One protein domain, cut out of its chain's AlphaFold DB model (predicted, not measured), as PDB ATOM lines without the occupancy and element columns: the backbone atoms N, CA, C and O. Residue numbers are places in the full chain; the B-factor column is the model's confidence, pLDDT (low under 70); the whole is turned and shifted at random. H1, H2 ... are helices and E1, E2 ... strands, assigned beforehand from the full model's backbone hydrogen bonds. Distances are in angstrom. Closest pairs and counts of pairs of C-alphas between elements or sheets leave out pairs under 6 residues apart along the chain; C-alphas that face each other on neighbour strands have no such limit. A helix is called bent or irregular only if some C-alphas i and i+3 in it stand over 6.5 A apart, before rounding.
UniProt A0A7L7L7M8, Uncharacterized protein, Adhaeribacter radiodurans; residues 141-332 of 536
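What this domain is: This is residues 141 to 332 of the 536 residues of an uncharacterized protein of Adhaeribacter radiodurans (UniProt A0A7L7L7M8). Helix H2 sits in the middle of a helical body, with H3, H7, H8 and H9 packed on it and H4 between H3 and H7. H10 folds back along H9, while H1 and a small hairpin of strands, E1 and E2, lie on one side near H3 and H9; at the far end H6 leads away from H4 to the short H5, which sticks out with residues 225 to 232. The printed part has 192 residues with ten named helices and two named strands, in the order H1 E1 E2 H2 H3 H4 H5 H6 H7 H8 H9 H10, and its class is mostly helix; the sheet, order E1 - E2, is antiparallel. The whole is compact, with a radius of gyration of the C-alphas of 17.2 A and spans of 54 by 38 by 35 A.

Where its parts are: The sheet is made of E1, residues 149 to 152, 9.6 A from first to last C-alpha, and E2, residues 161 to 164, 10.5 A. C-alpha 149 is at (192.925, 291.467, 158.509). H1, residues 141 to 146, comes before E1. After E2 come H2, residues 174 to 186, 18.7 A, H3, residues 191 to 202, 15.9 A, and H4, residues 206 to 215, 14.2 A. H5 is residues 226 to 230, with C-alpha 226 at (156.061, 291.651, 137.714). H6, residues 233 to 245, is 18.3 A long and H7, residues 249 to 263, 20.3 A. The longest helices by residues are H8, residues 269 to 289, 31.6 A, and H9, residues 295 to 315, 30.9 A. H8 is irregular: C-alphas 270 and 273 are 8.1 A apart. H10, residues 319 to 332, is 20.0 A long and ends with C-alpha 332 at (189.775, 266.645, 155.893).

How they stand to each other: E1 and E2 form an antiparallel hairpin at 140 degrees, with N 150 and O 163, and N 161 and O 152, each 2.8 A apart, within hydrogen-bond range. The closest C-alphas of E1 and H9 are those of Asn 152 and Ala 313, 7.1 A apart; those of E2 and H3 are Phe 162 and Gln 193, also 7.1 A. H1 and H2 only just touch, with 3 pairs of C-alphas within 8 A, the closest being Val 143 and Asp 176 at 7.4 A. H2 is the hub, touching six helices. H2, H3, H4 and H7 form a bundle, a group of helices at shallow tilts where they touch. H2 touches H3 with residues 181 to 185 alone, at a shallow tilt of 19 degrees, opposite ways; C-alphas 184 and 191 are closest, 6.3 A. H2 touches H7 at 31 degrees, the same way, closest at Leu 178 and Leu 254, 6.7 A. H2 touches H9 at a steep tilt of 59 degrees, closest at Val 183 and Leu 302, 5.9 A. H7 and H8 form a helical hairpin at 26 degrees, closest at Phe 257 and Thr 283, 6.3 A. H9 and H10 form another at 8 degrees, closest at Ala 310 and Ser 322, 4.2 A. H6 touches H4 with residues 240 to 244 alone, closest at Leu 210 and Tyr 240, 7.1 A. H5 touches no helix. In H8, 15 of 17 O i to N i+4 pairs are within hydrogen-bond range; in the other nine helices every such pair is.

The domain as a whole: The two C-alphas farthest apart are those of Phe 226 and Gln 315, 54.5 A. Without residues 225 to 232, the body spans 49 by 35 by 32 A. The printed part has no cut, and no link is long. The mean pLDDT of the printed part is 72.9, with 82 residues under 70, among them 154 to 159, 217 to 234, 262 to 277, 284 to 297 and 310 to 332.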
ATOM      1  N   SER A 141     197.857 283.453 156.418       82.50
ATOM      2  CA  SER A 141     198.483 284.618 157.050       82.50
ATOM      3  C   SER A 141     198.773 285.725 156.033       82.50
ATOM      4  O   SER A 141     198.427 286.881 156.274       82.50
ATOM      5  N   SER A 142     199.321 285.362 154.865       85.50
ATOM      6  CA  SER A 142     199.595 286.297 153.768       85.50
ATOM      7  C   SER A 142     198.296 286.812 153.149       85.50
ATOM      8  O   SER A 142     198.141 288.018 152.958       85.50
ATOM      9  N   VAL A 143     197.317 285.928 152.917       91.19
ATOM     10  CA  VAL A 143     196.015 286.329 152.369       91.19
ATOM     11  C   VAL A 143     195.333 287.353 153.282       91.19
ATOM     12  O   VAL A 143     194.985 288.437 152.819       91.19
ATOM     13  N   PHE A 144     195.200 287.084 154.584       90.81
ATOM     14  CA  PHE A 144     194.579 288.033 155.513       90.81
ATOM     15  C   PHE A 144     195.371 289.339 155.627       90.81
ATOM     16  O   PHE A 144     194.779 290.418 155.555       90.81
ATOM     17  N   ALA A 145     196.701 289.263 155.696       86.50
ATOM     18  CA  ALA A 145     197.585 290.424 155.675       86.50
ATOM     19  C   ALA A 145     197.379 291.311 154.433       86.50
ATOM     20  O   ALA A 145     197.378 292.541 154.548       86.50
ATOM     21  N   ASN A 146     197.126 290.721 153.261       90.94
ATOM     22  CA  ASN A 146     196.882 291.476 152.030       90.94
ATOM     23  C   ASN A 146     195.589 292.299 152.059       90.94
ATOM     24  O   ASN A 146     195.505 293.390 151.474       90.94
ATOM     25  N   TYR A 147     194.601 291.821 152.812       90.88
ATOM     26  CA  TYR A 147     193.330 292.504 153.040       90.88
ATOM     27  C   TYR A 147     193.290 293.284 154.362       90.88
ATOM     28  O   TYR A 147     192.265 293.882 154.695       90.88
ATOM     29  N   GLY A 148     194.422 293.366 155.072       89.75
ATOM     30  CA  GLY A 148     194.563 294.132 156.310       89.75
ATOM     31  C   GLY A 148     193.759 293.537 157.457       89.75
ATOM     32  O   GLY A 148     193.194 294.284 158.251       89.75
ATOM     33  N   LEU A 149     193.666 292.210 157.504       90.44
ATOM     34  CA  LEU A 149     192.925 291.467 158.509       90.44
ATOM     35  C   LEU A 149     193.851 290.568 159.326       90.44
ATOM     36  O   LEU A 149     194.829 290.018 158.824       90.44
ATOM     37  N   LYS A 150     193.488 290.376 160.588       88.50
ATOM     38  CA  LYS A 150     194.020 289.344 161.474       88.50
ATOM     39  C   LYS A 150     192.862 288.655 162.181       88.50
ATOM     40  O   LYS A 150     191.955 289.331 162.665       88.50
ATOM     41  N   VAL A 151     192.917 287.329 162.255       87.69
ATOM     42  CA  VAL A 151     191.932 286.519 162.982       87.69
ATOM     43  C   VAL A 151     192.189 286.603 164.486       87.69
ATOM     44  O   VAL A 151     193.335 286.498 164.932       87.69
ATOM     45  N   ASN A 152     191.115 286.760 165.256       85.44
ATOM     46  CA  ASN A 152     191.120 286.727 166.707       85.44
ATOM     47  C   ASN A 152     190.116 285.712 167.249       85.44
ATOM     48  O   ASN A 152     188.962 285.686 166.842       85.44
ATOM     49  N   PHE A 153     190.544 284.950 168.238       75.81
ATOM     50  CA  PHE A 153     189.748 284.035 169.031       75.81
ATOM     51  C   PHE A 153     189.748 284.586 170.459       75.81
ATOM     52  O   PHE A 153     190.689 284.389 171.226       75.81
ATOM     53  N   LYS A 154     188.747 285.408 170.797       66.44
ATOM     54  CA  LYS A 154     188.587 285.913 172.169       66.44
ATOM     55  C   LYS A 154     187.957 284.828 173.033       66.44
ATOM     56  O   LYS A 154     186.986 284.211 172.624       66.44
ATOM     57  N   THR A 155     188.384 284.724 174.289       53.88
ATOM     58  CA  THR A 155     187.912 283.733 175.277       53.88
ATOM     59  C   THR A 155     186.407 283.755 175.606       53.88
ATOM     60  O   THR A 155     185.958 282.929 176.396       53.88
ATOM     61  N   SER A 156     185.628 284.699 175.067       48.00
ATOM     62  CA  SER A 156     184.182 284.842 175.301       48.00
ATOM     63  C   SER A 156     183.318 284.724 174.042       48.00
ATOM     64  O   SER A 156     182.097 284.707 174.165       48.00
ATOM     65  N   GLU A 157     183.914 284.710 172.849       53.00
ATOM     66  CA  GLU A 157     183.192 284.573 171.580       53.00
ATOM     67  C   GLU A 157     183.327 283.109 171.137       53.00
ATOM     68  O   GLU A 157     184.436 282.603 171.016       53.00
ATOM     69  N   THR A 158     182.211 282.404 170.923       50.22
ATOM     70  CA  THR A 158     182.214 280.992 170.480       50.22
ATOM     71  C   THR A 158     182.765 280.808 169.064       50.22
ATOM     72  O   THR A 158     183.053 279.686 168.654       50.22
ATOM     73  N   HIS A 159     182.921 281.904 168.319       62.91
ATOM     74  CA  HIS A 159     183.398 281.938 166.943       62.91
ATOM     75  C   HIS A 159     184.422 283.066 166.801       62.91
ATOM     76  O   HIS A 159     184.203 284.168 167.304       62.91
ATOM     77  N   GLY A 160     185.548 282.798 166.137       73.81
ATOM     78  CA  GLY A 160     186.579 283.813 165.923       73.81
ATOM     79  C   GLY A 160     186.076 285.002 165.093       73.81
ATOM     80  O   GLY A 160     185.176 284.883 164.259       73.81
ATOM     81  N   SER A 161     186.682 286.163 165.310       83.62
ATOM     82  CA  SER A 161     186.374 287.432 164.652       83.62
ATOM     83  C   SER A 161     187.602 288.004 163.943       83.62
ATOM     84  O   SER A 161     188.722 287.514 164.107       83.62
ATOM     85  N   PHE A 162     187.420 289.042 163.123       88.50
ATOM     86  CA  PHE A 162     188.539 289.736 162.492       88.50
ATOM     87  C   PHE A 162     188.869 291.056 163.195       88.50
ATOM     88  O   PHE A 162     188.012 291.739 163.753       88.50
ATOM     89  N   SER A 163     190.141 291.435 163.129       86.94
ATOM     90  CA  SER A 163     190.638 292.770 163.470       86.94
ATOM     91  C   SER A 163     191.480 293.342 162.344       86.94
ATOM     92  O   SER A 163     192.016 292.597 161.524       86.94
ATOM     93  N   ASP A 164     191.617 294.662 162.341       88.88
ATOM     94  CA  ASP A 164     192.360 295.379 161.314       88.88
ATOM     95  C   ASP A 164     193.859 295.421 161.629       88.88
ATOM     96  O   ASP A 164     194.268 295.697 162.759       88.88
ATOM     97  N   ILE A 165     194.679 295.194 160.602       87.44
ATOM     98  CA  ILE A 165     196.140 295.330 160.640       87.44
ATOM     99  C   ILE A 165     196.651 296.093 159.406       87.44
ATOM    100  O   ILE A 165     195.929 296.209 158.409       87.44
ATOM    101  N   PRO A 166     197.893 296.619 159.434       85.38
ATOM    102  CA  PRO A 166     198.518 297.195 158.251       85.38
ATOM    103  C   PRO A 166     198.532 296.202 157.088       85.38
ATOM    104  O   PRO A 166     198.809 295.017 157.264       85.38
ATOM    105  N   ARG A 167     198.223 296.703 155.891       84.75
ATOM    106  CA  ARG A 167     198.177 295.870 154.692       84.75
ATOM    107  C   ARG A 167     199.578 295.549 154.204       84.75
ATOM    108  O   ARG A 167     200.420 296.438 154.085       84.75
ATOM    109  N   HIS A 168     199.758 294.301 153.811       79.31
ATOM    110  CA  HIS A 168     200.835 293.900 152.921       79.31
ATOM    111  C   HIS A 168     200.280 293.877 151.487       79.31
ATOM    112  O   HIS A 168     199.080 293.736 151.292       79.31
ATOM    113  N   LEU A 169     201.089 294.167 150.472       76.75
ATOM    114  CA  LEU A 169     200.615 294.203 149.082       76.75
ATOM    115  C   LEU A 169     201.354 293.130 148.294       76.75
ATOM    116  O   LEU A 169     202.299 293.420 147.566       76.75
ATOM    117  N   GLN A 170     200.946 291.883 148.507       77.44
ATOM    118  CA  GLN A 170     201.346 290.744 147.689       77.44
ATOM    119  C   GLN A 170     200.192 290.335 146.768       77.44
ATOM    120  O   GLN A 170     199.019 290.591 147.052       77.44
ATOM    121  N   GLU A 171     200.536 289.720 145.641       78.62
ATOM    122  CA  GLU A 171     199.553 289.161 144.721       78.62
ATOM    123  C   GLU A 171     198.861 287.958 145.379       78.62
ATOM    124  O   GLU A 171     199.518 287.007 145.794       78.62
ATOM    125  N   VAL A 172     197.532 288.014 145.498       86.06
ATOM    126  CA  VAL A 172     196.695 286.892 145.954       86.06
ATOM    127  C   VAL A 172     195.974 286.345 144.738       86.06
ATOM    128  O   VAL A 172     195.314 287.115 144.040       86.06
ATOM    129  N   ASN A 173     196.066 285.045 144.469       88.81
ATOM    130  CA  ASN A 173     195.414 284.443 143.306       88.81
ATOM    131  C   ASN A 173     193.922 284.122 143.583       88.81
ATOM    132  O   ASN A 173     193.440 284.214 144.712       88.81
ATOM    133  N   ASP A 174     193.156 283.806 142.532       89.38
ATOM    134  CA  ASP A 174     191.703 283.572 142.637       89.38
ATOM    135  C   ASP A 174     191.359 282.313 143.448       89.38
ATOM    136  O   ASP A 174     190.332 282.269 144.131       89.38
ATOM    137  N   TYR A 175     192.231 281.304 143.399       87.88
ATOM    138  CA  TYR A 175     192.078 280.065 144.157       87.88
ATOM    139  C   TYR A 175     192.214 280.318 145.651       87.88
ATOM    140  O   TYR A 175     191.383 279.841 146.418       87.88
ATOM    141  N   ASP A 176     193.200 281.115 146.054       89.75
ATOM    142  CA  ASP A 176     193.451 281.451 147.449       89.75
ATOM    143  C   ASP A 176     192.246 282.165 148.060       89.75
ATOM    144  O   ASP A 176     191.883 281.875 149.196       89.75
ATOM    145  N   LEU A 177     191.566 283.043 147.311       92.38
ATOM    146  CA  LEU A 177     190.350 283.718 147.785       92.38
ATOM    147  C   LEU A 177     189.190 282.746 148.018       92.38
ATOM    148  O   LEU A 177     188.511 282.816 149.047       92.38
ATOM    149  N   LEU A 178     188.959 281.831 147.076       91.38
ATOM    150  CA  LEU A 178     187.898 280.830 147.188       91.38
ATOM    151  C   LEU A 178     188.195 279.834 148.307       91.38
ATOM    152  O   LEU A 178     187.340 279.603 149.156       91.38
ATOM    153  N   LEU A 179     189.416 279.301 148.354       90.56
ATOM    154  CA  LEU A 179     189.856 278.357 149.379       90.56
ATOM    155  C   LEU A 179     189.857 278.998 150.764       90.56
ATOM    156  O   LEU A 179     189.375 278.377 151.704       90.56
ATOM    157  N   THR A 180     190.286 280.258 150.890       93.44
ATOM    158  CA  THR A 180     190.157 281.017 152.144       93.44
ATOM    159  C   THR A 180     188.701 281.091 152.578       93.44
ATOM    160  O   THR A 180     188.388 280.785 153.722       93.44
ATOM    161  N   THR A 181     187.791 281.421 151.662       91.75
ATOM    162  CA  THR A 181     186.355 281.499 151.969       91.75
ATOM    163  C   THR A 181     185.800 280.142 152.422       91.75
ATOM    164  O   THR A 181     185.067 280.085 153.404       91.75
ATOM    165  N   ILE A 182     186.199 279.043 151.775       89.25
ATOM    166  CA  ILE A 182     185.821 277.678 152.176       89.25
ATOM    167  C   ILE A 182     186.378 277.337 153.561       89.25
ATOM    168  O   ILE A 182     185.648 276.804 154.392       89.25
ATOM    169  N   VAL A 183     187.642 277.668 153.840       88.88
ATOM    170  CA  VAL A 183     188.242 277.450 155.163       88.88
ATOM    171  C   VAL A 183     187.475 278.219 156.235       88.88
ATOM    172  O   VAL A 183     187.166 277.639 157.270       88.88
ATOM    173  N   LEU A 184     187.107 279.480 155.987       88.50
ATOM    174  CA  LEU A 184     186.315 280.274 156.932       88.50
ATOM    175  C   LEU A 184     184.934 279.657 157.192       88.50
ATOM    176  O   LEU A 184     184.503 279.614 158.342       88.50
ATOM    177  N   ILE A 185     184.276 279.137 156.150       83.56
ATOM    178  CA  ILE A 185     183.004 278.408 156.269       83.56
ATOM    179  C   ILE A 185     183.174 277.168 157.155       83.56
ATOM    180  O   ILE A 185     182.444 276.999 158.131       83.56
ATOM    181  N   LEU A 186     184.159 276.316 156.847       80.25
ATOM    182  CA  LEU A 186     184.416 275.081 157.594       80.25
ATOM    183  C   LEU A 186     184.831 275.358 159.047       80.25
ATOM    184  O   LEU A 186     184.456 274.609 159.944       80.25
ATOM    185  N   ALA A 187     185.557 276.453 159.279       76.44
ATOM    186  CA  ALA A 187     186.000 276.911 160.592       76.44
ATOM    187  C   ALA A 187     184.933 277.702 161.375       76.44
ATOM    188  O   ALA A 187     185.217 278.161 162.479       76.44
ATOM    189  N   ARG A 188     183.721 277.878 160.821       76.94
ATOM    190  CA  ARG A 188     182.616 278.648 161.427       76.94
ATOM    191  C   ARG A 188     182.999 280.095 161.784       76.94
ATOM    192  O   ARG A 188     182.542 280.633 162.788       76.94
ATOM    193  N   LEU A 189     183.855 280.721 160.980       80.19
ATOM    194  CA  LEU A 189     184.246 282.125 161.137       80.19
ATOM    195  C   LEU A 189     183.264 283.051 160.408       80.19
ATOM    196  O   LEU A 189     182.637 282.655 159.426       80.19
ATOM    197  N   ASP A 190     183.153 284.307 160.857       75.88
ATOM    198  CA  ASP A 190     182.274 285.301 160.227       75.88
ATOM    199  C   ASP A 190     182.765 285.693 158.820       75.88
ATOM    200  O   ASP A 190     183.562 286.616 158.621       75.88
ATOM    201  N   VAL A 191     182.239 284.991 157.817       82.69
ATOM    202  CA  VAL A 191     182.537 285.226 156.399       82.69
ATOM    203  C   VAL A 191     182.022 286.595 155.925       82.69
ATOM    204  O   VAL A 191     182.524 287.137 154.941       82.69
ATOM    205  N   SER A 192     181.072 287.212 156.635       81.94
ATOM    206  CA  SER A 192     180.511 288.522 156.275       81.94
ATOM    207  C   SER A 192     181.574 289.614 156.337       81.94
ATOM    208  O   SER A 192     181.706 290.421 155.417       81.94
ATOM    209  N   GLN A 193     182.368 289.633 157.412       84.25
ATOM    210  CA  GLN A 193     183.470 290.587 157.569       84.25
ATOM    211  C   GLN A 193     184.533 290.401 156.486       84.25
ATOM    212  O   GLN A 193     185.028 291.387 155.935       84.25
ATOM    213  N   TRP A 194     184.834 289.147 156.148       90.56
ATOM    214  CA  TRP A 194     185.755 288.794 155.074       90.56
ATOM    215  C   TRP A 194     185.274 289.317 153.712       90.56
ATOM    216  O   TRP A 194     185.994 290.075 153.060       90.56
ATOM    217  N   ILE A 195     184.039 289.003 153.311       89.38
ATOM    218  CA  ILE A 195     183.484 289.413 152.010       89.38
ATOM    219  C   ILE A 195     183.347 290.936 151.919       89.38
ATOM    220  O   ILE A 195     183.769 291.530 150.928       89.38
ATOM    221  N   ASN A 196     182.869 291.597 152.977       89.25
ATOM    222  CA  ASN A 196     182.798 293.060 153.023       89.25
ATOM    223  C   ASN A 196     184.184 293.710 152.854       89.25
ATOM    224  O   ASN A 196     184.316 294.757 152.210       89.25
ATOM    225  N   ARG A 197     185.236 293.101 153.418       90.88
ATOM    226  CA  ARG A 197     186.612 293.590 153.260       90.88
ATOM    227  C   ARG A 197     187.128 293.376 151.839       90.88
ATOM    228  O   ARG A 197     187.737 294.300 151.297       90.88
ATOM    229  N   LEU A 198     186.867 292.211 151.244       91.62
ATOM    230  CA  LEU A 198     187.207 291.923 149.849       91.62
ATOM    231  C   LEU A 198     186.571 292.951 148.915       91.62
ATOM    232  O   LEU A 198     187.275 293.554 148.113       91.62
ATOM    233  N   GLU A 199     185.274 293.218 149.062       89.81
ATOM    234  CA  GLU A 199     184.574 294.213 148.246       89.81
ATOM    235  C   GLU A 199     185.178 295.608 148.379       89.81
ATOM    236  O   GLU A 199     185.421 296.281 147.381       89.81
ATOM    237  N   LYS A 200     185.474 296.047 149.605       90.25
ATOM    238  CA  LYS A 200     186.040 297.379 149.842       90.25
ATOM    239  C   LYS A 200     187.412 297.562 149.186       90.25
ATOM    240  O   LYS A 200     187.764 298.675 148.801       90.25
ATOM    241  N   ILE A 201     188.205 296.496 149.122       88.25
ATOM    242  CA  ILE A 201     189.600 296.547 148.681       88.25
ATOM    243  C   ILE A 201     189.755 296.187 147.200       88.25
ATOM    244  O   ILE A 201     190.600 296.775 146.527       88.25
ATOM    245  N   ASP A 202     188.959 295.244 146.700       87.50
ATOM    246  CA  ASP A 202     189.165 294.567 145.417       87.50
ATOM    247  C   ASP A 202     187.845 294.369 144.642       87.50
ATOM    248  O   ASP A 202     187.582 293.325 144.043       87.50
ATOM    249  N   GLN A 203     186.983 295.394 144.651       85.69
ATOM    250  CA  GLN A 203     185.658 295.386 144.003       85.69
ATOM    251  C   GLN A 203     185.665 295.039 142.505       85.69
ATOM    252  O   GLN A 203     184.640 294.624 141.966       85.69
ATOM    253  N   ASN A 204     186.784 295.246 141.805       86.69
ATOM    254  CA  ASN A 204     186.853 295.057 140.355       86.69
ATOM    255  C   ASN A 204     187.158 293.609 139.961       86.69
ATOM    256  O   ASN A 204     186.925 293.227 138.813       86.69
ATOM    257  N   ARG A 205     187.646 292.796 140.900       90.00
ATOM    258  CA  ARG A 205     188.006 291.406 140.657       90.00
ATOM    259  C   ARG A 205     186.768 290.527 140.523       90.00
ATOM    260  O   ARG A 205     185.859 290.575 141.350       90.00
ATOM    261  N   THR A 206     186.738 289.694 139.483       90.38
ATOM    262  CA  THR A 206     185.572 288.860 139.150       90.38
ATOM    263  C   THR A 206     185.156 287.948 140.303       90.38
ATOM    264  O   THR A 206     183.979 287.921 140.648       90.38
ATOM    265  N   ILE A 207     186.107 287.265 140.949       90.88
ATOM    266  CA  ILE A 207     185.824 286.376 142.086       90.88
ATOM    267  C   ILE A 207     185.249 287.136 143.280       90.88
ATOM    268  O   ILE A 207     184.240 286.714 143.839       90.88
ATOM    269  N   THR A 208     185.821 288.291 143.626       90.50
ATOM    270  CA  THR A 208     185.292 289.163 144.684       90.50
ATOM    271  C   THR A 208     183.845 289.557 144.403       90.50
ATOM    272  O   THR A 208     182.991 289.459 145.281       90.50
ATOM    273  N   ARG A 209     183.538 289.946 143.158       87.69
ATOM    274  CA  ARG A 209     182.172 290.295 142.741       87.69
ATOM    275  C   ARG A 209     181.216 289.108 142.816       87.69
ATOM    276  O   ARG A 209     180.069 289.289 143.207       87.69
ATOM    277  N   LEU A 210     181.665 287.913 142.443       87.69
ATOM    278  CA  LEU A 210     180.856 286.700 142.531       87.69
ATOM    279  C   LEU A 210     180.534 286.350 143.993       87.69
ATOM    280  O   LEU A 210     179.365 286.149 144.319       87.69
ATOM    281  N   LEU A 211     181.533 286.368 144.883       87.44
ATOM    282  CA  LEU A 211     181.348 286.145 146.325       87.44
ATOM    283  C   LEU A 211     180.388 287.174 146.945       87.44
ATOM    284  O   LEU A 211     179.492 286.807 147.701       87.44
ATOM    285  N   ALA A 212     180.535 288.442 146.568       85.00
ATOM    286  CA  ALA A 212     179.661 289.543 146.966       85.00
ATOM    287  C   ALA A 212     178.190 289.332 146.566       85.00
ATOM    288  O   ALA A 212     177.282 289.478 147.386       85.00
ATOM    289  N   ILE A 213     177.950 288.976 145.297       81.38
ATOM    290  CA  ILE A 213     176.607 288.714 144.753       81.38
ATOM    291  C   ILE A 213     175.949 287.544 145.493       81.38
ATOM    292  O   ILE A 213     174.778 287.636 145.872       81.38
ATOM    293  N   LEU A 214     176.708 286.469 145.725       78.06
ATOM    294  CA  LEU A 214     176.235 285.299 146.455       78.06
ATOM    295  C   LEU A 214     175.893 285.645 147.912       78.06
ATOM    296  O   LEU A 214     174.802 285.324 148.379       78.06
ATOM    297  N   PHE A 215     176.785 286.352 148.610       77.56
ATOM    298  CA  PHE A 215     176.593 286.743 150.009       77.56
ATOM    299  C   PHE A 215     175.380 287.658 150.208       77.56
ATOM    300  O   PHE A 215     174.573 287.435 151.109       77.56
ATOM    301  N   ARG A 216     175.187 288.645 149.322       75.38
ATOM    302  CA  ARG A 216     173.993 289.506 149.330       75.38
ATOM    303  C   ARG A 216     172.710 288.790 148.900       75.38
ATOM    304  O   ARG A 216     171.650 289.413 148.920       75.38
ATOM    305  N   ARG A 217     172.790 287.508 148.512       68.50
ATOM    306  CA  ARG A 217     171.682 286.716 147.954       68.50
ATOM    307  C   ARG A 217     170.989 287.441 146.798       68.50
ATOM    308  O   ARG A 217     169.772 287.405 146.650       68.50
ATOM    309  N   GLU A 218     171.779 288.122 145.968       61.19
ATOM    310  CA  GLU A 218     171.287 288.702 144.711       61.19
ATOM    311  C   GLU A 218     171.003 287.604 143.659       61.19
ATOM    312  O   GLU A 218     170.358 287.864 142.644       61.19
ATOM    313  N   ASN A 219     171.441 286.373 143.943       54.31
ATOM    314  CA  ASN A 219     171.029 285.102 143.351       54.31
ATOM    315  C   ASN A 219     169.797 284.574 144.115       54.31
ATOM    316  O   ASN A 219     169.860 284.401 145.331       54.31
ATOM    317  N   VAL A 220     168.686 284.297 143.426       51.12
ATOM    318  CA  VAL A 220     167.528 283.602 144.017       51.12
ATOM    319  C   VAL A 220     166.903 282.703 142.955       51.12
ATOM    320  O   VAL A 220     166.738 283.098 141.802       51.12
ATOM    321  N   SER A 221     166.495 281.513 143.379       48.41
ATOM    322  CA  SER A 221     165.989 280.426 142.539       48.41
ATOM    323  C   SER A 221     164.574 280.616 141.973       48.41
ATOM    324  O   SER A 221     164.149 279.811 141.149       48.41
ATOM    325  N   SER A 222     163.827 281.654 142.369       51.53
ATOM    326  CA  SER A 222     162.470 281.899 141.854       51.53
ATOM    327  C   SER A 222     162.110 283.390 141.808       51.53
ATOM    328  O   SER A 222     161.404 283.904 142.675       51.53
ATOM    329  N   TRP A 223     162.572 284.101 140.779       55.78
ATOM    330  CA  TRP A 223     162.077 285.444 140.448       55.78
ATOM    331  C   TRP A 223     161.248 285.406 139.161       55.78
ATOM    332  O   TRP A 223     161.644 285.921 138.112       55.78
ATOM    333  N   GLU A 224     160.069 284.799 139.245       52.94
ATOM    334  CA  GLU A 224     159.018 284.989 138.247       52.94
ATOM    335  C   GLU A 224     158.059 286.105 138.692       52.94
ATOM    336  O   GLU A 224     157.827 286.312 139.883       52.94
ATOM    337  N   GLY A 225     157.502 286.842 137.728       54.91
ATOM    338  CA  GLY A 225     156.473 287.856 137.969       54.91
ATOM    339  C   GLY A 225     156.932 289.319 137.900       54.91
ATOM    340  O   GLY A 225     158.107 289.652 137.769       54.91
ATOM    341  N   PHE A 226     155.947 290.214 137.995       58.81
ATOM    342  CA  PHE A 226     156.061 291.651 137.714       58.81
ATOM    343  C   PHE A 226     157.108 292.394 138.562       58.81
ATOM    344  O   PHE A 226     157.794 293.283 138.062       58.81
ATOM    345  N   ILE A 227     157.275 292.017 139.835       56.09
ATOM    346  CA  ILE A 227     158.252 292.650 140.738       56.09
ATOM    347  C   ILE A 227     159.690 292.368 140.269       56.09
ATOM    348  O   ILE A 227     160.534 293.264 140.291       56.09
ATOM    349  N   ALA A 228     159.966 291.158 139.775       59.72
ATOM    350  CA  ALA A 228     161.282 290.793 139.257       59.72
ATOM    351  C   ALA A 228     161.666 291.599 138.008       59.72
ATOM    352  O   ALA A 228     162.821 292.016 137.856       59.72
ATOM    353  N   ASP A 229     160.689 291.846 137.136       62.25
ATOM    354  CA  ASP A 229     160.874 292.615 135.909       62.25
ATOM    355  C   ASP A 229     161.048 294.118 136.212       62.25
ATOM    356  O   ASP A 229     161.932 294.760 135.637       62.25
ATOM    357  N   LEU A 230     160.298 294.662 137.183       64.38
ATOM    358  CA  LEU A 230     160.396 296.061 137.628       64.38
ATOM    359  C   LEU A 230     161.807 296.416 138.137       64.38
ATOM    360  O   LEU A 230     162.339 297.479 137.818       64.38
ATOM    361  N   PHE A 231     162.441 295.508 138.884       62.06
ATOM    362  CA  PHE A 231     163.783 295.702 139.450       62.06
ATOM    363  C   PHE A 231     164.920 295.137 138.578       62.06
ATOM    364  O   PHE A 231     166.077 295.125 139.003       62.06
ATOM    365  N   ARG A 232     164.625 294.696 137.342       65.69
ATOM    366  CA  ARG A 232     165.595 294.096 136.401       65.69
ATOM    367  C   ARG A 232     166.388 292.925 137.002       65.69
ATOM    368  O   ARG A 232     167.545 292.705 136.636       65.69
ATOM    369  N   LEU A 233     165.777 292.161 137.905       64.50
ATOM    370  CA  LEU A 233     166.463 291.116 138.672       64.50
ATOM    371  C   LEU A 233     166.894 289.943 137.784       64.50
ATOM    372  O   LEU A 233     168.017 289.469 137.918       64.50
ATOM    373  N   LYS A 234     166.095 289.594 136.765       65.62
ATOM    374  CA  LYS A 234     166.488 288.613 135.733       65.62
ATOM    375  C   LYS A 234     167.783 288.997 135.018       65.62
ATOM    376  O   LYS A 234     168.638 288.155 134.793       65.62
ATOM    377  N   LYS A 235     167.969 290.283 134.695       70.81
ATOM    378  CA  LYS A 235     169.195 290.761 134.036       70.81
ATOM    379  C   LYS A 235     170.421 290.578 134.936       70.81
ATOM    380  O   LYS A 235     171.481 290.228 134.432       70.81
ATOM    381  N   LYS A 236     170.282 290.814 136.244       69.94
ATOM    382  CA  LYS A 236     171.359 290.587 137.218       69.94
ATOM    383  C   LYS A 236     171.685 289.101 137.380       69.94
ATOM    384  O   LYS A 236     172.858 288.755 137.433       69.94
ATOM    385  N   GLN A 237     170.664 288.245 137.401       71.94
ATOM    386  CA  GLN A 237     170.838 286.797 137.469       71.94
ATOM    387  C   GLN A 237     171.574 286.255 136.237       71.94
ATOM    388  O   GLN A 237     172.588 285.585 136.401       71.94
ATOM    389  N   TYR A 238     171.165 286.638 135.021       74.75
ATOM    390  CA  TYR A 238     171.890 286.258 133.801       74.75
ATOM    391  C   TYR A 238     173.338 286.755 133.806       74.75
ATOM    392  O   TYR A 238     174.238 286.018 133.435       74.75
ATOM    393  N   GLN A 239     173.592 287.979 134.280       78.00
ATOM    394  CA  GLN A 239     174.962 288.489 134.408       78.00
ATOM    395  C   GLN A 239     175.809 287.664 135.385       78.00
ATOM    396  O   GLN A 239     177.000 287.484 135.151       78.00
ATOM    397  N   TYR A 240     175.221 287.188 136.479       79.25
ATOM    398  CA  TYR A 240     175.895 286.321 137.442       79.25
ATOM    399  C   TYR A 240     176.176 284.929 136.858       79.25
ATOM    400  O   TYR A 240     177.315 284.468 136.916       79.25
ATOM    401  N   GLU A 241     175.176 284.299 136.236       81.06
ATOM    402  CA  GLU A 241     175.313 283.000 135.566       81.06
ATOM    403  C   GLU A 241     176.356 283.060 134.440       81.06
ATOM    404  O   GLU A 241     177.236 282.198 134.364       81.06
ATOM    405  N   ASP A 242     176.335 284.128 133.635       83.19
ATOM    406  CA  ASP A 242     177.341 284.397 132.611       83.19
ATOM    407  C   ASP A 242     178.736 284.482 133.241       83.19
ATOM    408  O   ASP A 242     179.639 283.754 132.826       83.19
ATOM    409  N   LEU A 243     178.926 285.306 134.281       84.88
ATOM    410  CA  LEU A 243     180.224 285.467 134.951       84.88
ATOM    411  C   LEU A 243     180.784 284.144 135.489       84.88
ATOM    412  O   LEU A 243     181.994 283.931 135.383       84.88
ATOM    413  N   ILE A 244     179.931 283.263 136.025       84.19
ATOM    414  CA  ILE A 244     180.317 281.916 136.471       84.19
ATOM    415  C   ILE A 244     180.674 281.035 135.277       84.19
ATOM    416  O   ILE A 244     181.693 280.345 135.312       84.19
ATOM    417  N   SER A 245     179.871 281.057 134.211       84.12
ATOM    418  CA  SER A 245     180.063 280.196 133.040       84.12
ATOM    419  C   SER A 245     181.427 280.405 132.370       84.12
ATOM    420  O   SER A 245     182.044 279.422 131.948       84.12
ATOM    421  N   TYR A 246     181.934 281.646 132.374       86.38
ATOM    422  CA  TYR A 246     183.248 282.024 131.844       86.38
ATOM    423  C   TYR A 246     184.430 281.652 132.753       86.38
ATOM    424  O   TYR A 246     185.579 281.788 132.327       86.38
ATOM    425  N   GLN A 247     184.198 281.184 133.986       87.00
ATOM    426  CA  GLN A 247     185.292 280.776 134.868       87.00
ATOM    427  C   GLN A 247     185.865 279.399 134.487       87.00
ATOM    428  O   GLN A 247     185.131 278.511 134.036       87.00
ATOM    429  N   PRO A 248     187.168 279.168 134.738       84.25
ATOM    430  CA  PRO A 248     187.775 277.844 134.659       84.25
ATOM    431  C   PRO A 248     187.004 276.796 135.472       84.25
ATOM    432  O   PRO A 248     186.484 277.085 136.551       84.25
ATOM    433  N   ALA A 249     186.978 275.548 134.993       78.50
ATOM    434  CA  ALA A 249     186.251 274.455 135.646       78.50
ATOM    435  C   ALA A 249     186.560 274.286 137.155       78.50
ATOM    436  O   ALA A 249     185.604 274.110 137.911       78.50
ATOM    437  N   PRO A 250     187.819 274.415 137.628       77.00
ATOM    438  CA  PRO A 250     188.128 274.361 139.057       77.00
ATOM    439  C   PRO A 250     187.472 275.470 139.876       77.00
ATOM    440  O   PRO A 250     186.889 275.210 140.925       77.00
ATOM    441  N   ILE A 251     187.526 276.702 139.366       84.31
ATOM    442  CA  ILE A 251     186.931 277.878 139.996       84.31
ATOM    443  C   ILE A 251     185.415 277.700 140.085       84.31
ATOM    444  O   ILE A 251     184.844 277.920 141.147       84.31
ATOM    445  N   ARG A 252     184.769 277.213 139.016       83.12
ATOM    446  CA  ARG A 252     183.329 276.896 139.035       83.12
ATOM    447  C   ARG A 252     182.980 275.829 140.068       83.12
ATOM    448  O   ARG A 252     181.972 275.971 140.747       83.12
ATOM    449  N   GLY A 253     183.800 274.786 140.210       79.75
ATOM    450  CA  GLY A 253     183.579 273.735 141.207       79.75
ATOM    451  C   GLY A 253     183.690 274.248 142.644       79.75
ATOM    452  O   GLY A 253     182.777 274.034 143.436       79.75
ATOM    453  N   LEU A 254     184.760 274.985 142.964       85.00
ATOM    454  CA  LEU A 254     184.932 275.609 144.284       85.00
ATOM    455  C   LEU A 254     183.821 276.622 144.577       85.00
ATOM    456  O   LEU A 254     183.304 276.677 145.687       85.00
ATOM    457  N   PHE A 255     183.416 277.399 143.576       85.69
ATOM    458  CA  PHE A 255     182.331 278.357 143.730       85.69
ATOM    459  C   PHE A 255     180.975 277.669 143.926       85.69
ATOM    460  O   PHE A 255     180.195 278.102 144.765       85.69
ATOM    461  N   SER A 256     180.722 276.556 143.231       80.81
ATOM    462  CA  SER A 256     179.511 275.747 143.404       80.81
ATOM    463  C   SER A 256     179.392 275.179 144.820       80.81
ATOM    464  O   SER A 256     178.294 275.161 145.365       80.81
ATOM    465  N   PHE A 257     180.506 274.791 145.452       83.44
ATOM    466  CA  PHE A 257     180.516 274.423 146.872       83.44
ATOM    467  C   PHE A 257     180.035 275.581 147.758       83.44
ATOM    468  O   PHE A 257     179.140 275.407 148.584       83.44
ATOM    469  N   ILE A 258     180.608 276.775 147.570       83.31
ATOM    470  CA  ILE A 258     180.260 277.962 148.363       83.31
ATOM    471  C   ILE A 258     178.783 278.316 148.130       83.31
ATOM    472  O   ILE A 258     178.037 278.540 149.079       83.31
ATOM    473  N   GLU A 259     178.335 278.304 146.876       79.19
ATOM    474  CA  GLU A 259     176.946 278.560 146.500       79.19
ATOM    475  C   GLU A 259     175.984 277.571 147.148       79.19
ATOM    476  O   GLU A 259     175.019 277.994 147.782       79.19
ATOM    477  N   GLN A 260     176.261 276.272 147.051       74.56
ATOM    478  CA  GLN A 260     175.418 275.253 147.656       74.56
ATOM    479  C   GLN A 260     175.314 275.460 149.169       74.56
ATOM    480  O   GLN A 260     174.196 275.442 149.668       74.56
ATOM    481  N   PHE A 261     176.417 275.770 149.862       72.19
ATOM    482  CA  PHE A 261     176.412 276.073 151.297       72.19
ATOM    483  C   PHE A 261     175.520 277.277 151.655       72.19
ATOM    484  O   PHE A 261     174.740 277.225 152.606       72.19
ATOM    485  N   TYR A 262     175.590 278.368 150.885       68.44
ATOM    486  CA  TYR A 262     174.773 279.562 151.139       68.44
ATOM    487  C   TYR A 262     173.305 279.403 150.719       68.44
ATOM    488  O   TYR A 262     172.428 280.039 151.316       68.44
ATOM    489  N   VAL A 263     173.017 278.563 149.723       63.75
ATOM    490  CA  VAL A 263     171.653 278.264 149.263       63.75
ATOM    491  C   VAL A 263     170.943 277.304 150.227       63.75
ATOM    492  O   VAL A 263     169.763 277.510 150.518       63.75
ATOM    493  N   THR A 264     171.634 276.319 150.813       56.69
ATOM    494  CA  THR A 264     171.070 275.384 151.810       56.69
ATOM    495  C   THR A 264     170.998 275.957 153.227       56.69
ATOM    496  O   THR A 264     171.110 275.196 154.178       56.69
ATOM    497  N   ASN A 265     170.740 277.262 153.398       50.78
ATOM    498  CA  ASN A 265     170.630 278.003 154.675       50.78
ATOM    499  C   ASN A 265     169.506 277.502 155.638       50.78
ATOM    500  O   ASN A 265     168.603 278.233 156.040       50.78
ATOM    501  N   ARG A 266     169.552 276.218 155.993       47.75
ATOM    502  CA  ARG A 266     168.694 275.434 156.888       47.75
ATOM    503  C   ARG A 266     169.523 274.429 157.705       47.75
ATOM    504  O   ARG A 266     168.961 273.467 158.219       47.75
ATOM    505  N   VAL A 267     170.842 274.606 157.790       43.50
ATOM    506  CA  VAL A 267     171.697 273.744 158.615       43.50
ATOM    507  C   VAL A 267     171.677 274.302 160.044       43.50
ATOM    508  O   VAL A 267     171.987 275.482 160.214       43.50
ATOM    509  N   PRO A 268     171.274 273.517 161.062       49.03
ATOM    510  CA  PRO A 268     171.441 273.906 162.460       49.03
ATOM    511  C   PRO A 268     172.908 274.263 162.727       49.03
ATOM    512  O   PRO A 268     173.797 273.588 162.207       49.03
ATOM    513  N   GLU A 269     173.178 275.287 163.543       55.28
ATOM    514  CA  GLU A 269     174.550 275.741 163.858       55.28
ATOM    515  C   GLU A 269     175.472 274.596 164.327       55.28
ATOM    516  O   GLU A 269     176.687 274.640 164.134       55.28
ATOM    517  N   GLU A 270     174.891 273.536 164.887       52.31
ATOM    518  CA  GLU A 270     175.589 272.366 165.408       52.31
ATOM    519  C   GLU A 270     176.247 271.485 164.317       52.31
ATOM    520  O   GLU A 270     177.345 270.986 164.567       52.31
ATOM    521  N   ASP A 271     175.704 271.382 163.086       56.94
ATOM    522  CA  ASP A 271     176.174 270.428 162.042       56.94
ATOM    523  C   ASP A 271     176.797 271.077 160.782       56.94
ATOM    524  O   ASP A 271     176.977 270.456 159.733       56.94
ATOM    525  N   VAL A 272     177.189 272.352 160.867       61.34
ATOM    526  CA  VAL A 272     177.802 273.100 159.745       61.34
ATOM    527  C   VAL A 272     179.033 272.390 159.159       61.34
ATOM    528  O   VAL A 272     179.236 272.378 157.944       61.34
ATOM    529  N   PHE A 273     179.849 271.773 160.017       60.06
ATOM    530  CA  PHE A 273     181.066 271.081 159.592       60.06
ATOM    531  C   PHE A 273     180.761 269.739 158.903       60.06
ATOM    532  O   PHE A 273     181.358 269.445 157.868       60.06
ATOM    533  N   GLY A 274     179.814 268.945 159.418       61.09
ATOM    534  CA  GLY A 274     179.433 267.657 158.832       61.09
ATOM    535  C   GLY A 274     178.780 267.809 157.459       61.09
ATOM    536  O   GLY A 274     179.170 267.130 156.505       61.09
ATOM    537  N   GLU A 275     177.852 268.756 157.318       65.31
ATOM    538  CA  GLU A 275     177.229 269.087 156.029       65.31
ATOM    539  C   GLU A 275     178.227 269.717 155.050       65.31
ATOM    540  O   GLU A 275     178.281 269.322 153.883       65.31
ATOM    541  N   GLY A 276     179.096 270.615 155.529       67.88
ATOM    542  CA  GLY A 276     180.203 271.155 154.740       67.88
ATOM    543  C   GLY A 276     181.125 270.055 154.205       67.88
ATOM    544  O   GLY A 276     181.494 270.065 153.035       67.88
ATOM    545  N   LEU A 277     181.442 269.038 155.008       68.12
ATOM    546  CA  LEU A 277     182.235 267.892 154.559       68.12
ATOM    547  C   LEU A 277     181.510 267.018 153.531       68.12
ATOM    548  O   LEU A 277     182.137 266.575 152.566       68.12
ATOM    549  N   LYS A 278     180.211 266.748 153.710       70.62
ATOM    550  CA  LYS A 278     179.403 266.005 152.722       70.62
ATOM    551  C   LYS A 278     179.389 266.736 151.382       70.62
ATOM    552  O   LYS A 278     179.598 266.122 150.335       70.62
ATOM    553  N   LEU A 279     179.206 268.053 151.427       71.19
ATOM    554  CA  LEU A 279     179.215 268.911 150.255       71.19
ATOM    555  C   LEU A 279     180.577 268.902 149.563       71.19
ATOM    556  O   LEU A 279     180.656 268.683 148.356       71.19
ATOM    557  N   LEU A 280     181.654 269.032 150.342       73.19
ATOM    558  CA  LEU A 280     183.023 269.005 149.843       73.19
ATOM    559  C   LEU A 280     183.331 267.670 149.157       73.19
ATOM    560  O   LEU A 280     183.877 267.668 148.056       73.19
ATOM    561  N   LYS A 281     182.931 266.536 149.753       70.50
ATOM    562  CA  LYS A 281     183.065 265.203 149.136       70.50
ATOM    563  C   LYS A 281     182.385 265.144 147.767       70.50
ATOM    564  O   LYS A 281     182.991 264.662 146.811       70.50
ATOM    565  N   ASN A 282     181.165 265.664 147.657       72.62
ATOM    566  CA  ASN A 282     180.421 265.682 146.397       72.62
ATOM    567  C   ASN A 282     181.098 266.578 145.352       72.62
ATOM    568  O   ASN A 282     181.309 266.142 144.221       72.62
ATOM    569  N   THR A 283     181.509 267.790 145.736       73.19
ATOM    570  CA  THR A 283     182.231 268.714 144.850       73.19
ATOM    571  C   THR A 283     183.534 268.098 144.342       73.19
ATOM    572  O   THR A 283     183.823 268.160 143.146       73.19
ATOM    573  N   LEU A 284     184.308 267.457 145.221       69.94
ATOM    574  CA  LEU A 284     185.555 266.787 144.855       69.94
ATOM    575  C   LEU A 284     185.315 265.599 143.914       69.94
ATOM    576  O   LEU A 284     186.060 265.436 142.948       69.94
ATOM    577  N   ALA A 285     184.254 264.816 144.130       68.62
ATOM    578  CA  ALA A 285     183.869 263.736 143.224       68.62
ATOM    579  C   ALA A 285     183.496 264.264 141.824       68.62
ATOM    580  O   ALA A 285     183.916 263.697 140.813       68.62
ATOM    581  N   THR A 286     182.769 265.383 141.743       68.44
ATOM    582  CA  THR A 286     182.440 266.043 140.467       68.44
ATOM    583  C   THR A 286     183.683 266.600 139.766       68.44
ATOM    584  O   THR A 286     183.812 266.492 138.545       68.44
ATOM    585  N   LEU A 287     184.629 267.174 140.513       64.62
ATOM    586  CA  LEU A 287     185.895 267.664 139.959       64.62
ATOM    587  C   LEU A 287     186.768 266.517 139.422       64.62
ATOM    588  O   LEU A 287     187.332 266.642 138.332       64.62
ATOM    589  N   ALA A 288     186.806 265.375 140.117       60.97
ATOM    590  CA  ALA A 288     187.554 264.189 139.700       60.97
ATOM    591  C   ALA A 288     187.057 263.604 138.363       60.97
ATOM    592  O   ALA A 288     187.865 263.259 137.497       60.97
ATOM    593  N   GLN A 289     185.739 263.560 138.143       60.50
ATOM    594  CA  GLN A 289     185.137 263.064 136.895       60.50
ATOM    595  C   GLN A 289     185.533 263.891 135.660       60.50
ATOM    596  O   GLN A 289     185.584 263.364 134.548       60.50
ATOM    597  N   ASN A 290     185.873 265.168 135.845       55.91
ATOM    598  CA  ASN A 290     186.212 266.082 134.757       55.91
ATOM    599  C   ASN A 290     187.699 266.049 134.350       55.91
ATOM    600  O   ASN A 290     188.100 266.817 133.477       55.91
ATOM    601  N   LYS A 291     188.527 265.174 134.949       52.25
ATOM    602  CA  LYS A 291     189.986 265.064 134.706       52.25
ATOM    603  C   LYS A 291     190.773 266.370 134.930       52.25
ATOM    604  O   LYS A 291     191.931 266.468 134.527       52.25
ATOM    605  N   VAL A 292     190.174 267.369 135.582       51.19
ATOM    606  CA  VAL A 292     190.813 268.655 135.875       51.19
ATOM    607  C   VAL A 292     191.454 268.586 137.261       51.19
ATOM    608  O   VAL A 292     190.804 268.897 138.247       51.19
ATOM    609  N   LEU A 293     192.724 268.171 137.312       51.75
ATOM    610  CA  LEU A 293     193.633 268.192 138.474       51.75
ATOM    611  C   LEU A 293     193.152 267.547 139.797       51.75
ATOM    612  O   LEU A 293     192.253 268.027 140.475       51.75
ATOM    613  N   ASN A 294     193.901 266.525 140.225       59.72
ATOM    614  CA  ASN A 294     194.389 266.291 141.591       59.72
ATOM    615  C   ASN A 294     193.547 266.885 142.740       59.72
ATOM    616  O   ASN A 294     194.011 267.772 143.448       59.72
ATOM    617  N   GLY A 295     192.341 266.355 142.979       61.41
ATOM    618  CA  GLY A 295     191.452 266.792 144.070       61.41
ATOM    619  C   GLY A 295     192.122 266.877 145.454       61.41
ATOM    620  O   GLY A 295     191.702 267.659 146.305       61.41
ATOM    621  N   TYR A 296     193.219 266.139 145.648       62.28
ATOM    622  CA  TYR A 296     194.047 266.201 146.846       62.28
ATOM    623  C   TYR A 296     194.692 267.571 147.095       62.28
ATOM    624  O   TYR A 296     194.827 267.944 148.253       62.28
ATOM    625  N   THR A 297     195.053 268.352 146.065       69.88
ATOM    626  CA  THR A 297     195.715 269.656 146.269       69.88
ATOM    627  C   THR A 297     194.782 270.665 146.924       69.88
ATOM    628  O   THR A 297     195.231 271.495 147.710       69.88
ATOM    629  N   TYR A 298     193.478 270.581 146.640       75.75
ATOM    630  CA  TYR A 298     192.478 271.410 147.311       75.75
ATOM    631  C   TYR A 298     192.319 270.991 148.767       75.75
ATOM    632  O   TYR A 298     192.314 271.849 149.639       75.75
ATOM    633  N   ILE A 299     192.263 269.685 149.050       70.19
ATOM    634  CA  ILE A 299     192.217 269.194 150.433       70.19
ATOM    635  C   ILE A 299     193.469 269.636 151.207       70.19
ATOM    636  O   ILE A 299     193.343 270.130 152.322       70.19
ATOM    637  N   GLU A 300     194.664 269.532 150.620       69.12
ATOM    638  CA  GLU A 300     195.919 269.976 151.247       69.12
ATOM    639  C   GLU A 300     195.941 271.478 151.551       69.12
ATOM    640  O   GLU A 300     196.469 271.875 152.590       69.12
ATOM    641  N   ALA A 301     195.355 272.296 150.675       76.50
ATOM    642  CA  ALA A 301     195.197 273.729 150.888       76.50
ATOM    643  C   ALA A 301     194.181 274.047 152.000       76.50
ATOM    644  O   ALA A 301     194.415 274.935 152.817       76.50
ATOM    645  N   LEU A 302     193.068 273.306 152.073       80.31
ATOM    646  CA  LEU A 302     192.100 273.449 153.165       80.31
ATOM    647  C   LEU A 302     192.714 273.049 154.513       80.31
ATOM    648  O   LEU A 302     192.499 273.738 155.506       80.31
ATOM    649  N   VAL A 303     193.512 271.980 154.534       66.88
ATOM    650  CA  VAL A 303     194.285 271.540 155.706       66.88
ATOM    651  C   VAL A 303     195.271 272.622 156.144       66.88
ATOM    652  O   VAL A 303     195.238 273.003 157.308       66.88
ATOM    653  N   ASP A 304     196.066 273.182 155.220       68.19
ATOM    654  CA  ASP A 304     196.991 274.290 155.528       68.19
ATOM    655  C   ASP A 304     196.261 275.473 156.182       68.19
ATOM    656  O   ASP A 304     196.734 276.052 157.164       68.19
ATOM    657  N   GLY A 305     195.081 275.821 155.662       74.06
ATOM    658  CA  GLY A 305     194.276 276.904 156.209       74.06
ATOM    659  C   GLY A 305     193.698 276.605 157.594       74.06
ATOM    660  O   GLY A 305     193.777 277.449 158.486       74.06
ATOM    661  N   ILE A 306     193.126 275.419 157.807       72.44
ATOM    662  CA  ILE A 306     192.548 275.061 159.110       72.44
ATOM    663  C   ILE A 306     193.643 274.887 160.172       72.44
ATOM    664  O   ILE A 306     193.464 275.364 161.292       72.44
ATOM    665  N   ASP A 307     194.789 274.294 159.827       59.56
ATOM    666  CA  ASP A 307     195.939 274.172 160.733       59.56
ATOM    667  C   ASP A 307     196.473 275.551 161.147       59.56
ATOM    668  O   ASP A 307     196.773 275.773 162.323       59.56
ATOM    669  N   TYR A 308     196.526 276.509 160.214       75.88
ATOM    670  CA  TYR A 308     196.856 277.897 160.538       75.88
ATOM    671  C   TYR A 308     195.865 278.500 161.545       75.88
ATOM    672  O   TYR A 308     196.281 279.107 162.533       75.88
ATOM    673  N   LEU A 309     194.555 278.332 161.335       75.62
ATOM    674  CA  LEU A 309     193.546 278.859 162.260       75.62
ATOM    675  C   LEU A 309     193.635 278.203 163.640       75.62
ATOM    676  O   LEU A 309     193.536 278.908 164.646       75.62
ATOM    677  N   ALA A 310     193.880 276.890 163.691       62.50
ATOM    678  CA  ALA A 310     194.124 276.170 164.934       62.50
ATOM    679  C   ALA A 310     195.323 276.776 165.675       62.50
ATOM    680  O   ALA A 310     195.208 277.119 166.848       62.50
ATOM    681  N   GLN A 311     196.438 277.013 164.977       57.47
ATOM    682  CA  GLN A 311     197.628 277.646 165.547       57.47
ATOM    683  C   GLN A 311     197.351 279.059 166.083       57.47
ATOM    684  O   GLN A 311     197.866 279.430 167.137       57.47
ATOM    685  N   VAL A 312     196.544 279.859 165.383       68.00
ATOM    686  CA  VAL A 312     196.201 281.223 165.815       68.00
ATOM    687  C   VAL A 312     195.295 281.217 167.049       68.00
ATOM    688  O   VAL A 312     195.548 281.994 167.969       68.00
ATOM    689  N   ALA A 313     194.269 280.357 167.098       64.12
ATOM    690  CA  ALA A 313     193.405 280.199 168.278       64.12
ATOM    691  C   ALA A 313     194.228 279.846 169.515       64.12
ATOM    692  O   ALA A 313     194.071 280.397 170.605       64.12
ATOM    693  N   ASP A 314     195.195 278.980 169.289       56.78
ATOM    694  CA  ASP A 314     196.067 278.455 170.299       56.78
ATOM    695  C   ASP A 314     197.066 279.482 170.870       56.78
ATOM    696  O   ASP A 314     197.177 279.633 172.090       56.78
ATOM    697  N   GLN A 315     197.686 280.295 170.003       56.22
ATOM    698  CA  GLN A 315     198.510 281.455 170.392       56.22
ATOM    699  C   GLN A 315     197.738 282.508 171.189       56.22
ATOM    700  O   GLN A 315     198.338 283.322 171.888       56.22
ATOM    701  N   GLN A 316     196.415 282.529 171.050       67.75
ATOM    702  CA  GLN A 316     195.532 283.463 171.743       67.75
ATOM    703  C   GLN A 316     194.910 282.857 173.009       67.75
ATOM    704  O   GLN A 316     194.162 283.531 173.713       67.75
ATOM    705  N   GLY A 317     195.258 281.608 173.333       52.56
ATOM    706  CA  GLY A 317     194.811 280.918 174.538       52.56
ATOM    707  C   GLY A 317     193.429 280.269 174.431       52.56
ATOM    708  O   GLY A 317     192.932 279.776 175.443       52.56
ATOM    709  N   ASP A 318     192.825 280.210 173.239       60.66
ATOM    710  CA  ASP A 318     191.555 279.520 172.992       60.66
ATOM    711  C   ASP A 318     191.782 278.040 172.632       60.66
ATOM    712  O   ASP A 318     191.806 277.625 171.469       60.66
ATOM    713  N   THR A 319     191.972 277.227 173.677       54.41
ATOM    714  CA  THR A 319     192.262 275.790 173.560       54.41
ATOM    715  C   THR A 319     191.153 275.013 172.852       54.41
ATOM    716  O   THR A 319     191.441 274.097 172.088       54.41
ATOM    717  N   MET A 320     189.885 275.337 173.121       57.03
ATOM    718  CA  MET A 320     188.759 274.541 172.619       57.03
ATOM    719  C   MET A 320     188.602 274.717 171.110       57.03
ATOM    720  O   MET A 320     188.470 273.729 170.386       57.03
ATOM    721  N   THR A 321     188.696 275.958 170.633       65.62
ATOM    722  CA  THR A 321     188.660 276.259 169.201       65.62
ATOM    723  C   THR A 321     189.877 275.675 168.481       65.62
ATOM    724  O   THR A 321     189.728 275.067 167.424       65.62
ATOM    725  N   SER A 322     191.068 275.765 169.085       56.94
ATOM    726  CA  SER A 322     192.298 275.141 168.575       56.94
ATOM    727  C   SER A 322     192.134 273.633 168.333       56.94
ATOM    728  O   SER A 322     192.399 273.150 167.230       56.94
ATOM    729  N   ILE A 323     191.620 272.893 169.324       52.50
ATOM    730  CA  ILE A 323     191.424 271.442 169.200       52.50
ATOM    731  C   ILE A 323     190.337 271.115 168.171       52.50
ATOM    732  O   ILE A 323     190.536 270.228 167.341       52.50
ATOM    733  N   SER A 324     189.214 271.837 168.186       58.84
ATOM    734  CA  SER A 324     188.129 271.622 167.221       58.84
ATOM    735  C   SER A 324     188.608 271.814 165.776       58.84
ATOM    736  O   SER A 324     188.356 270.971 164.917       58.84
ATOM    737  N   LEU A 325     189.395 272.862 165.512       64.81
ATOM    738  CA  LEU A 325     189.979 273.106 164.193       64.81
ATOM    739  C   LEU A 325     191.011 272.032 163.817       64.81
ATOM    740  O   LEU A 325     190.986 271.520 162.699       64.81
ATOM    741  N   ALA A 326     191.867 271.608 164.749       54.09
ATOM    742  CA  ALA A 326     192.801 270.507 164.510       54.09
ATOM    743  C   ALA A 326     192.079 269.201 164.125       54.09
ATOM    744  O   ALA A 326     192.504 268.472 163.223       54.09
ATOM    745  N   GLN A 327     190.947 268.911 164.765       52.62
ATOM    746  CA  GLN A 327     190.097 267.775 164.417       52.62
ATOM    747  C   GLN A 327     189.525 267.903 163.017       52.62
ATOM    748  O   GLN A 327     189.626 266.954 162.237       52.62
ATOM    749  N   SER A 328     189.005 269.079 162.676       59.22
ATOM    750  CA  SER A 328     188.493 269.379 161.346       59.22
ATOM    751  C   SER A 328     189.545 269.185 160.254       59.22
ATOM    752  O   SER A 328     189.279 268.503 159.264       59.22
ATOM    753  N   SER A 329     190.758 269.703 160.460       58.12
ATOM    754  CA  SER A 329     191.906 269.489 159.569       58.12
ATOM    755  C   SER A 329     192.201 267.999 159.389       58.12
ATOM    756  O   SER A 329     192.360 267.494 158.275       58.12
ATOM    757  N   THR A 330     192.165 267.241 160.484       52.12
ATOM    758  CA  THR A 330     192.441 265.813 160.404       52.12
ATOM    759  C   THR A 330     191.307 265.054 159.693       52.12
ATOM    760  O   THR A 330     191.567 264.158 158.891       52.12
ATOM    761  N   ILE A 331     190.034 265.403 159.906       53.16
ATOM    762  CA  ILE A 331     188.900 264.813 159.168       53.16
ATOM    763  C   ILE A 331     188.999 265.128 157.664       53.16
ATOM    764  O   ILE A 331     188.723 264.261 156.836       53.16
ATOM    765  N   LEU A 332     189.474 266.320 157.290       58.47
ATOM    766  CA  LEU A 332     189.775 266.645 155.893       58.47
ATOM    767  C   LEU A 332     190.890 265.766 155.320       58.47
ATOM    768  O   LEU A 332     190.745 265.260 154.212       58.47
TER     769      LEU A 332